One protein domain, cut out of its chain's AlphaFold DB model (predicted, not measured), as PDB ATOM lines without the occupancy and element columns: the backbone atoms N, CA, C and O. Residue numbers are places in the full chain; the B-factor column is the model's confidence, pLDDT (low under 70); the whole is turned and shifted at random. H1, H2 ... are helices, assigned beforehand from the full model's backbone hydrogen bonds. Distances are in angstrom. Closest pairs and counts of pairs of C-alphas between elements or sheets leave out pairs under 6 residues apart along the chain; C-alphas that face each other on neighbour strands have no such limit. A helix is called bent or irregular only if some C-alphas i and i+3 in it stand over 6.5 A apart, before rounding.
ATOM      1  N   PRO A  64     172.377 132.176 114.813       47.50
ATOM      2  CA  PRO A  64     172.545 130.889 114.112       47.50
ATOM      3  C   PRO A  64     171.335 130.511 113.241       47.50
ATOM      4  O   PRO A  64     171.442 129.733 112.293       47.50
ATOM      5  N   GLU A  65     170.188 131.133 113.504       47.81
ATOM      6  CA  GLU A  65     168.988 131.050 112.683       47.81
ATOM      7  C   GLU A  65     169.217 131.464 111.220       47.81
ATOM      8  O   GLU A  65     168.666 130.820 110.330       47.81
ATOM      9  N   ARG A  66     170.045 132.482 110.922       53.03
ATOM     10  CA  ARG A  66     170.308 132.890 109.524       53.03
ATOM     11  C   ARG A  66     171.065 131.816 108.736       53.03
ATOM     12  O   ARG A  66     170.775 131.644 107.554       53.03
ATOM     13  N   GLY A  67     171.987 131.097 109.381       55.97
ATOM     14  CA  GLY A  67     172.762 130.014 108.762       55.97
ATOM     15  C   GLY A  67     171.907 128.781 108.468       55.97
ATOM     16  O   GLY A  67     171.947 128.243 107.367       55.97
ATOM     17  N   MET A  68     171.029 128.395 109.398       56.31
ATOM     18  CA  MET A  68     170.085 127.295 109.159       56.31
ATOM     19  C   MET A  68     169.106 127.624 108.017       56.31
ATOM     20  O   MET A  68     168.790 126.770 107.192       56.31
ATOM     21  N   LEU A  69     168.645 128.877 107.930       56.50
ATOM     22  CA  LEU A  69     167.684 129.307 106.911       56.50
ATOM     23  C   LEU A  69     168.285 129.449 105.517       56.50
ATOM     24  O   LEU A  69     167.558 129.274 104.542       56.50
ATOM     25  N   SER A  70     169.569 129.786 105.387       62.00
ATOM     26  CA  SER A  70     170.194 129.915 104.066       62.00
ATOM     27  C   SER A  70     170.217 128.574 103.328       62.00
ATOM     28  O   SER A  70     169.961 128.538 102.127       62.00
ATOM     29  N   MET A  71     170.403 127.468 104.053       64.50
ATOM     30  CA  MET A  71     170.373 126.115 103.490       64.50
ATOM     31  C   MET A  71     168.971 125.648 103.102       64.50
ATOM     32  O   MET A  71     168.805 124.921 102.123       64.50
ATOM     33  N   LEU A  72     167.953 126.123 103.817       64.69
ATOM     34  CA  LEU A  72     166.552 125.835 103.519       64.69
ATOM     35  C   LEU A  72     166.054 126.553 102.253       64.69
ATOM     36  O   LEU A  72     165.172 126.033 101.577       64.69
ATOM     37  N   ARG A  73     166.646 127.696 101.868       62.34
ATOM     38  CA  ARG A  73     166.245 128.457 100.660       62.34
ATOM     39  C   ARG A  73     166.502 127.728  99.340       62.34
ATOM     40  O   ARG A  73     165.914 128.091  98.328       62.34
ATOM     41  N   GLY A  74     167.405 126.748  99.330       61.47
ATOM     42  CA  GLY A  74     167.761 125.994  98.127       61.47
ATOM     43  C   GLY A  74     166.981 124.695  97.940       61.47
ATOM     44  O   GLY A  74     167.160 124.057  96.902       61.47
ATOM     45  N   TRP A  75     166.163 124.297  98.925       71.69
ATOM     46  CA  TRP A  75     165.393 123.057  98.878       71.69
ATOM     47  C   TRP A  75     164.201 123.200  97.916       71.69
ATOM     48  O   TRP A  75     163.572 124.258  97.896       71.69
ATOM     49  N   PRO A  76     163.866 122.171  97.111       64.62
ATOM     50  CA  PRO A  76     162.738 122.249  96.177       64.62
ATOM     51  C   PRO A  76     161.382 122.392  96.885       64.62
ATOM     52  O   PRO A  76     160.438 122.915  96.297       64.62
ATOM     53  N   MET A  77     161.288 122.002  98.161       70.81
ATOM     54  CA  MET A  77     160.129 122.335  98.990       70.81
ATOM     55  C   MET A  77     160.228 123.779  99.464       70.81
ATOM     56  O   MET A  77     161.213 124.168 100.085       70.81
ATOM     57  N   ARG A  78     159.185 124.563  99.208       73.88
ATOM     58  CA  ARG A  78     159.033 125.908  99.770       73.88
ATOM     59  C   ARG A  78     158.191 125.847 101.044       73.88
ATOM     60  O   ARG A  78     157.338 124.957 101.137       73.88
ATOM     61  N   PRO A  79     158.387 126.773 102.001       79.50
ATOM     62  CA  PRO A  79     157.423 126.980 103.076       79.50
ATOM     63  C   PRO A  79     156.012 127.093 102.489       79.50
ATOM     64  O   PRO A  79     155.806 127.806 101.505       79.50
ATOM     65  N   GLY A  80     155.087 126.294 103.016       79.94
ATOM     66  CA  GLY A  80     153.689 126.304 102.592       79.94
ATOM     67  C   GLY A  80     152.863 127.267 103.447       79.94
ATOM     68  O   GLY A  80     153.316 127.656 104.528       79.94
ATOM     69  N   PRO A  81     151.636 127.622 103.031       82.94
ATOM     70  CA  PRO A  81     150.713 128.396 103.865       82.94
ATOM     71  C   PRO A  81     150.496 127.777 105.256       82.94
ATOM     72  O   PRO A  81     150.335 128.488 106.245       82.94
ATOM     73  N   GLU A  82     150.548 126.446 105.353       84.38
ATOM     74  CA  GLU A  82     150.454 125.703 106.610       84.38
ATOM     75  C   GLU A  82     151.658 125.901 107.544       84.38
ATOM     76  O   GLU A  82     151.531 125.710 108.754       84.38
ATOM     77  N   ASP A  83     152.817 126.298 107.010       89.19
ATOM     78  CA  ASP A  83     153.985 126.641 107.816       89.19
ATOM     79  C   ASP A  83     153.885 128.075 108.341       89.19
ATOM     80  O   ASP A  83     154.293 128.336 109.467       89.19
ATOM     81  N   GLU A  84     153.343 129.011 107.563       86.94
ATOM     82  CA  GLU A  84     153.349 130.445 107.894       86.94
ATOM     83  C   GLU A  84     152.163 130.904 108.753       86.94
ATOM     84  O   GLU A  84     152.187 132.010 109.293       86.94
ATOM     85  N   GLY A  85     151.143 130.056 108.914       87.50
ATOM     86  CA  GLY A  85     149.955 130.371 109.704       87.50
ATOM     87  C   GLY A  85     150.224 130.624 111.194       87.50
ATOM     88  O   GLY A  85     151.284 130.303 111.744       87.50
ATOM     89  N   GLU A  86     149.225 131.171 111.885       91.81
ATOM     90  CA  GLU A  86     149.267 131.360 113.339       91.81
ATOM     91  C   GLU A  86     149.488 130.032 114.084       91.81
ATOM     92  O   GLU A  86     149.205 128.945 113.571       91.81
ATOM     93  N   LEU A  87     150.047 130.101 115.296       91.38
ATOM     94  CA  LEU A  87     150.208 128.930 116.161       91.38
ATOM     95  C   LEU A  87     148.845 128.338 116.515       91.38
ATOM     96  O   LEU A  87     148.003 129.006 117.113       91.38
ATOM     97  N   ARG A  88     148.641 127.063 116.176       93.44
ATOM     98  CA  ARG A  88     147.432 126.331 116.561       93.44
ATOM     99  C   ARG A  88     147.472 126.004 118.053       93.44
ATOM    100  O   ARG A  88     148.541 125.840 118.646       93.44
ATOM    101  N   ALA A  89     146.297 125.847 118.658       93.50
ATOM    102  CA  ALA A  89     146.193 125.410 120.046       93.50
ATOM    103  C   ALA A  89     146.923 124.066 120.244       93.50
ATOM    104  O   ALA A  89     146.646 123.099 119.539       93.50
ATOM    105  N   GLY A  90     147.875 124.022 121.181       94.06
ATOM    106  CA  GLY A  90     148.694 122.836 121.475       94.06
ATOM    107  C   GLY A  90     149.911 122.623 120.562       94.06
ATOM    108  O   GLY A  90     150.791 121.837 120.905       94.06
ATOM    109  N   GLU A  91     150.033 123.356 119.451       95.50
ATOM    110  CA  GLU A  91     151.134 123.175 118.494       95.50
ATOM    111  C   GLU A  91     152.498 123.577 119.064       95.50
ATOM    112  O   GLU A  91     153.510 122.977 118.709       95.50
ATOM    113  N   GLU A  92     152.541 124.543 119.986       95.62
ATOM    114  CA  GLU A  92     153.770 124.897 120.705       95.62
ATOM    115  C   GLU A  92     154.384 123.666 121.391       95.62
ATOM    116  O   GLU A  92     155.571 123.395 121.221       95.62
ATOM    117  N   ALA A  93     153.566 122.867 122.085       96.06
ATOM    118  CA  ALA A  93     154.022 121.654 122.758       96.06
ATOM    119  C   ALA A  93     154.496 120.583 121.763       96.06
ATOM    120  O   ALA A  93     155.525 119.950 121.994       96.06
ATOM    121  N   GLU A  94     153.803 120.408 120.632       97.19
ATOM    122  CA  GLU A  94     154.233 119.480 119.577       97.19
ATOM    123  C   GLU A  94     155.579 119.876 118.960       97.19
ATOM    124  O   GLU A  94     156.431 119.024 118.705       97.19
ATOM    125  N   LEU A  95     155.770 121.169 118.684       96.44
ATOM    126  CA  LEU A  95     157.003 121.679 118.091       96.44
ATOM    127  C   LEU A  95     158.156 121.635 119.098       96.44
ATOM    128  O   LEU A  95     159.277 121.294 118.718       96.44
ATOM    129  N   LEU A  96     157.892 121.901 120.379       96.31
ATOM    130  CA  LEU A  96     158.868 121.691 121.446       96.31
ATOM    131  C   LEU A  96     159.267 120.219 121.547       96.31
ATOM    132  O   LEU A  96     160.459 119.917 121.546       96.31
ATOM    133  N   GLU A  97     158.307 119.300 121.524       97.81
ATOM    134  CA  GLU A  97     158.578 117.863 121.539       97.81
ATOM    135  C   GLU A  97     159.398 117.420 120.317       97.81
ATOM    136  O   GLU A  97     160.395 116.705 120.453       97.81
ATOM    137  N   PHE A  98     159.067 117.923 119.127       96.81
ATOM    138  CA  PHE A  98     159.873 117.712 117.926       96.81
ATOM    139  C   PHE A  98     161.317 118.205 118.112       96.81
ATOM    140  O   PHE A  98     162.264 117.472 117.805       96.81
ATOM    141  N   THR A  99     161.518 119.414 118.653       95.69
ATOM    142  CA  THR A  99     162.873 119.922 118.927       95.69
ATOM    143  C   THR A  99     163.589 119.117 120.004       95.69
ATOM    144  O   THR A  99     164.794 118.923 119.894       95.69
ATOM    145  N   ARG A 100     162.887 118.582 121.010       96.75
ATOM    146  CA  ARG A 100     163.478 117.717 122.041       96.75
ATOM    147  C   ARG A 100     164.110 116.474 121.422       96.75
ATOM    148  O   ARG A 100     165.214 116.092 121.802       96.75
ATOM    149  N   GLN A 101     163.410 115.867 120.466       96.00
ATOM    150  CA  GLN A 101     163.840 114.641 119.798       96.00
ATOM    151  C   GLN A 101     164.937 114.887 118.753       96.00
ATOM    152  O   GLN A 101     165.860 114.086 118.632       96.00
ATOM    153  N   THR A 102     164.848 115.984 117.995       93.69
ATOM    154  CA  THR A 102     165.706 116.214 116.816       93.69
ATOM    155  C   THR A 102     166.821 117.234 117.050       93.69
ATOM    156  O   THR A 102     167.921 117.100 116.518       93.69
ATOM    157  N   LEU A 103     166.577 118.248 117.875       92.88
ATOM    158  CA  LEU A 103     167.460 119.392 118.104       92.88
ATOM    159  C   LEU A 103     167.608 119.667 119.612       92.88
ATOM    160  O   LEU A 103     167.220 120.738 120.088       92.88
ATOM    161  N   PRO A 104     168.200 118.742 120.391       91.56
ATOM    162  CA  PRO A 104     168.212 118.829 121.854       91.56
ATOM    163  C   PRO A 104     168.883 120.105 122.384       91.56
ATOM    164  O   PRO A 104     168.461 120.651 123.402       91.56
ATOM    165  N   ALA A 105     169.891 120.625 121.677       85.94
ATOM    166  CA  ALA A 105     170.527 121.896 122.019       85.94
ATOM    167  C   ALA A 105     169.572 123.093 121.860       85.94
ATOM    168  O   ALA A 105     169.552 123.970 122.720       85.94
ATOM    169  N   LEU A 106     168.764 123.115 120.793       89.19
ATOM    170  CA  LEU A 106     167.743 124.143 120.598       89.19
ATOM    171  C   LEU A 106     166.642 124.005 121.650       89.19
ATOM    172  O   LEU A 106     166.278 125.000 122.263       89.19
ATOM    173  N   HIS A 107     166.165 122.784 121.901       94.31
ATOM    174  CA  HIS A 107     165.168 122.527 122.936       94.31
ATOM    175  C   HIS A 107     165.624 123.057 124.300       94.31
ATOM    176  O   HIS A 107     164.893 123.810 124.927       94.31
ATOM    177  N   ALA A 108     166.856 122.757 124.728       89.38
ATOM    178  CA  ALA A 108     167.388 123.255 125.998       89.38
ATOM    179  C   ALA A 108     167.374 124.791 126.087       89.38
ATOM    180  O   ALA A 108     167.053 125.349 127.136       89.38
ATOM    181  N   VAL A 109     167.691 125.477 124.985       88.31
ATOM    182  CA  VAL A 109     167.628 126.941 124.905       88.31
ATOM    183  C   VAL A 109     166.182 127.440 124.983       88.31
ATOM    184  O   VAL A 109     165.910 128.387 125.715       88.31
ATOM    185  N   LEU A 110     165.254 126.805 124.265       91.31
ATOM    186  CA  LEU A 110     163.836 127.169 124.284       91.31
ATOM    187  C   LEU A 110     163.220 126.957 125.671       91.31
ATOM    188  O   LEU A 110     162.538 127.847 126.165       91.31
ATOM    189  N   THR A 111     163.524 125.843 126.339       93.38
ATOM    190  CA  THR A 111     163.081 125.569 127.714       93.38
ATOM    191  C   THR A 111     163.640 126.591 128.706       93.38
ATOM    192  O   THR A 111     162.922 127.048 129.592       93.38
ATOM    193  N   GLU A 112     164.914 126.979 128.568       90.81
ATOM    194  CA  GLU A 112     165.511 128.010 129.426       90.81
ATOM    195  C   GLU A 112     164.816 129.369 129.240       90.81
ATOM    196  O   GLU A 112     164.534 130.056 130.221       90.81
ATOM    197  N   GLU A 113     164.517 129.761 127.998       89.12
ATOM    198  CA  GLU A 113     163.789 131.002 127.714       89.12
ATOM    199  C   GLU A 113     162.342 130.949 128.220       89.12
ATOM    200  O   GLU A 113     161.893 131.907 128.849       89.12
ATOM    201  N   GLN A 114     161.645 129.825 128.032       92.88
ATOM    202  CA  GLN A 114     160.290 129.617 128.550       92.88
ATOM    203  C   GLN A 114     160.240 129.752 130.080       92.88
ATOM    204  O   GLN A 114     159.323 130.368 130.616       92.88
ATOM    205  N   GLY A 115     161.254 129.241 130.789       93.25
ATOM    206  CA  GLY A 115     161.368 129.380 132.243       93.25
ATOM    207  C   GLY A 115     161.726 130.792 132.727       93.25
ATOM    208  O   GLY A 115     161.478 131.115 133.887       93.25
ATOM    209  N   ARG A 116     162.312 131.640 131.866       93.56
ATOM    210  CA  ARG A 116     162.647 133.038 132.196       93.56
ATOM    211  C   ARG A 116     161.438 133.963 132.099       93.56
ATOM    212  O   ARG A 116     161.266 134.805 132.974       93.56
ATOM    213  N   ASP A 117     160.671 133.849 131.018       92.62
ATOM    214  CA  ASP A 117     159.513 134.700 130.734       92.62
ATOM    215  C   ASP A 117     158.564 133.967 129.777       92.62
ATOM    216  O   ASP A 117     158.766 133.969 128.561       92.62
ATOM    217  N   ALA A 118     157.542 133.316 130.334       91.81
ATOM    218  CA  ALA A 118     156.613 132.493 129.564       91.81
ATOM    219  C   ALA A 118     155.776 133.313 128.565       91.81
ATOM    220  O   ALA A 118     155.509 132.845 127.461       91.81
ATOM    221  N   GLU A 119     155.399 134.547 128.913       88.56
ATOM    222  CA  GLU A 119     154.557 135.390 128.057       88.56
ATOM    223  C   GLU A 119     155.341 135.896 126.840       88.56
ATOM    224  O   GLU A 119     154.894 135.763 125.696       88.56
ATOM    225  N   GLN A 120     156.557 136.409 127.058       89.56
ATOM    226  CA  GLN A 120     157.426 136.796 125.944       89.56
ATOM    227  C   GLN A 120     157.906 135.587 125.143       89.56
ATOM    228  O   GLN A 120     158.166 135.721 123.944       89.56
ATOM    229  N   PHE A 121     158.042 134.422 125.779       91.75
ATOM    230  CA  PHE A 121     158.416 133.200 125.087       91.75
ATOM    231  C   PHE A 121     157.396 132.841 124.010       91.75
ATOM    232  O   PHE A 121     157.808 132.714 122.862       91.75
ATOM    233  N   SER A 122     156.098 132.769 124.318       89.62
ATOM    234  CA  SER A 122     155.076 132.422 123.316       89.62
ATOM    235  C   SER A 122     155.079 133.386 122.122       89.62
ATOM    236  O   SER A 122     155.023 132.954 120.969       89.62
ATOM    237  N   GLN A 123     155.250 134.690 122.370       88.19
ATOM    238  CA  GLN A 123     155.357 135.694 121.302       88.19
ATOM    239  C   GLN A 123     156.590 135.468 120.413       88.19
ATOM    240  O   GLN A 123     156.500 135.515 119.188       88.19
ATOM    241  N   ARG A 124     157.755 135.187 121.010       88.44
ATOM    242  CA  ARG A 124     158.990 134.917 120.252       88.44
ATOM    243  C   ARG A 124     158.943 133.566 119.545       88.44
ATOM    244  O   ARG A 124     159.421 133.453 118.418       88.44
ATOM    245  N   PHE A 125     158.356 132.560 120.183       91.44
ATOM    246  CA  PHE A 125     158.209 131.218 119.643       91.44
ATOM    247  C   PHE A 125     157.353 131.226 118.374       91.44
ATOM    248  O   PHE A 125     157.701 130.546 117.409       91.44
ATOM    249  N   ALA A 126     156.324 132.079 118.305       90.06
ATOM    250  CA  ALA A 126     155.533 132.291 117.091       90.06
ATOM    251  C   ALA A 126     156.387 132.675 115.867       90.06
ATOM    252  O   ALA A 126     156.102 132.229 114.760       90.06
ATOM    253  N   HIS A 127     157.484 133.420 116.044       87.38
ATOM    254  CA  HIS A 127     158.401 133.748 114.942       87.38
ATOM    255  C   HIS A 127     159.277 132.566 114.495       87.38
ATOM    256  O   HIS A 127     159.762 132.543 113.361       87.38
ATOM    257  N   MET A 128     159.501 131.585 115.371       87.88
ATOM    258  CA  MET A 128     160.276 130.378 115.072       87.88
ATOM    259  C   MET A 128     159.405 129.233 114.551       87.88
ATOM    260  O   MET A 128     159.900 128.388 113.802       87.88
ATOM    261  N   ALA A 129     158.123 129.211 114.922       91.81
ATOM    262  CA  ALA A 129     157.194 128.134 114.613       91.81
ATOM    263  C   ALA A 129     157.147 127.769 113.117       91.81
ATOM    264  O   ALA A 129     157.293 126.579 112.828       91.81
ATOM    265  N   PRO A 130     157.096 128.718 112.156       90.81
ATOM    266  CA  PRO A 130     157.107 128.369 110.736       90.81
ATOM    267  C   PRO A 130     158.315 127.545 110.305       90.81
ATOM    268  O   PRO A 130     158.211 126.609 109.518       90.81
ATOM    269  N   ARG A 131     159.481 127.836 110.882       87.00
ATOM    270  CA  ARG A 131     160.725 127.131 110.557       87.00
ATOM    271  C   ARG A 131     160.729 125.725 111.139       87.00
ATOM    272  O   ARG A 131     161.220 124.802 110.496       87.00
ATOM    273  N   LEU A 132     160.185 125.561 112.345       92.31
ATOM    274  CA  LEU A 132     160.066 124.255 112.988       92.31
ATOM    275  C   LEU A 132     159.027 123.377 112.288       92.31
ATOM    276  O   LEU A 132     159.293 122.195 112.085       92.31
ATOM    277  N   ARG A 133     157.897 123.946 111.847       94.06
ATOM    278  CA  ARG A 133     156.916 123.247 111.000       94.06
ATOM    279  C   ARG A 133     157.548 122.795 109.694       94.06
ATOM    280  O   ARG A 133     157.482 121.609 109.372       94.06
ATOM    281  N   PHE A 134     158.262 123.700 109.029       90.06
ATOM    282  CA  PHE A 134     158.929 123.397 107.774       90.06
ATOM    283  C   PHE A 134     159.981 122.292 107.934       90.06
ATOM    284  O   PHE A 134     159.986 121.320 107.178       90.06
ATOM    285  N   LEU A 135     160.828 122.375 108.966       90.94
ATOM    286  CA  LEU A 135     161.822 121.342 109.260       90.94
ATOM    287  C   LEU A 135     161.168 120.000 109.622       90.94
ATOM    288  O   LEU A 135     161.648 118.953 109.181       90.94
ATOM    289  N   ARG A 136     160.071 120.013 110.389       94.25
ATOM    290  CA  ARG A 136     159.284 118.813 110.714       94.25
ATOM    291  C   ARG A 136     158.719 118.174 109.446       94.25
ATOM    292  O   ARG A 136     158.847 116.966 109.271       94.25
ATOM    293  N   ARG A 137     158.166 118.980 108.536       92.50
ATOM    294  CA  ARG A 137     157.614 118.534 107.249       92.50
ATOM    295  C   ARG A 137     158.691 117.939 106.344       92.50
ATOM    296  O   ARG A 137     158.501 116.832 105.849       92.50
ATOM    297  N   ILE A 138     159.848 118.597 106.206       89.62
ATOM    298  CA  ILE A 138     160.992 118.039 105.461       89.62
ATOM    299  C   ILE A 138     161.457 116.729 106.094       89.62
ATOM    300  O   ILE A 138     161.698 115.766 105.378       89.62
ATOM    301  N   SER A 139     161.570 116.664 107.421       91.56
ATOM    302  CA  SER A 139     162.034 115.452 108.108       91.56
ATOM    303  C   SER A 139     161.072 114.275 107.929       91.56
ATOM    304  O   SER A 139     161.521 113.133 107.868       91.56
ATOM    305  N   ALA A 140     159.770 114.548 107.816       92.56
ATOM    306  CA  ALA A 140     158.757 113.537 107.537       92.56
ATOM    307  C   ALA A 140     158.762 113.090 106.064       92.56
ATOM    308  O   ALA A 140     158.729 111.894 105.793       92.56
ATOM    309  N   ALA A 141     158.831 114.031 105.115       89.12
ATOM    310  CA  ALA A 141     158.779 113.728 103.683       89.12
ATOM    311  C   ALA A 141     160.110 113.183 103.127       89.12
ATOM    312  O   ALA A 141     160.124 112.327 102.245       89.12
ATOM    313  N   HIS A 142     161.234 113.663 103.660       89.38
ATOM    314  CA  HIS A 142     162.590 113.323 103.235       89.38
ATOM    315  C   HIS A 142     163.498 113.092 104.456       89.38
ATOM    316  O   HIS A 142     164.281 113.975 104.830       89.38
TER     317      HIS A 142
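Overview. This is residues 64 to 142 of the 337 residues of an uncharacterized protein of Planctomycetia bacterium (UniProt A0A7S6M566). What is the main picture? A helical hairpin, H3 and H4, leads through a corner into a bent helix, H5, whose second arm, H5b, packs on H3. The short H2 packs on H5b near the bend, and H1 is near H5b but touches no helix. What is it built of? The printed part has 79 residues with five named helices, H1 to H5 in chain order, and no named strand: the class is all helix. It is compact, with a radius of gyration of the C-alphas of 12.5 A, and spans 37 by 25 by 21 A.

Arrangement. What do the first helices meet? H1, residues 64 to 72, is near H5b, the arm of residues 130 to 141. H2, residues 81 to 84, touches H5b at residues 130 to 134 alone, the closest C-alphas being Asp 83 and Pro 130, 4.6 A apart. How does H3 stand? H3, residues 91 to 102, and H4, residues 104 to 116, touch as a hairpin, opposite ways at a steep tilt of 41 degrees, with the C-alphas of Arg 100 and His 107 closest at 5.2 A. H3 touches H5b the same way at a steep tilt of 57 degrees, with the C-alphas of Leu 95 and Leu 132 closest at 6.5 A. Is H5 straight? H5, residues 118 to 141, was assigned as one helix by its hydrogen bonds but is bent: C-alphas 127 and 130 are 6.9 A apart, and H5a, residues 118 to 127, stands at a steep tilt of 61 degrees to H5b. H4 and H5a only just touch, with 3 pairs of C-alphas within 8 A, and only at the corner; the closest C-alphas are Gln 114 and Phe 121, 5.3 A apart. Are the backbones helical? Every O i to N i+4 pair is within hydrogen-bond range in H3, H4 and H5b, but 3 of 5 in H1 and 4 of 6 in H5a; H2 is too short for such a pair.

Along the chain. Where does H1 begin? C-alpha 64 is at (172.545, 130.889, 114.112). How long are the longer elements? H3 measures 16.2 A, H4 18.4 A, H5a 14.8 A and H5b 16.3 A, ending with C-alpha 141 at (158.779, 113.728, 103.683).

Size, cuts and confidence. Which C-alphas are farthest apart? Those of Pro 76 and Arg 116, 37.6 A. Is anything cut or uncertain? The printed part has no cut and no long link; pLDDT is under 70 at residues 64 to 74 and residue 76.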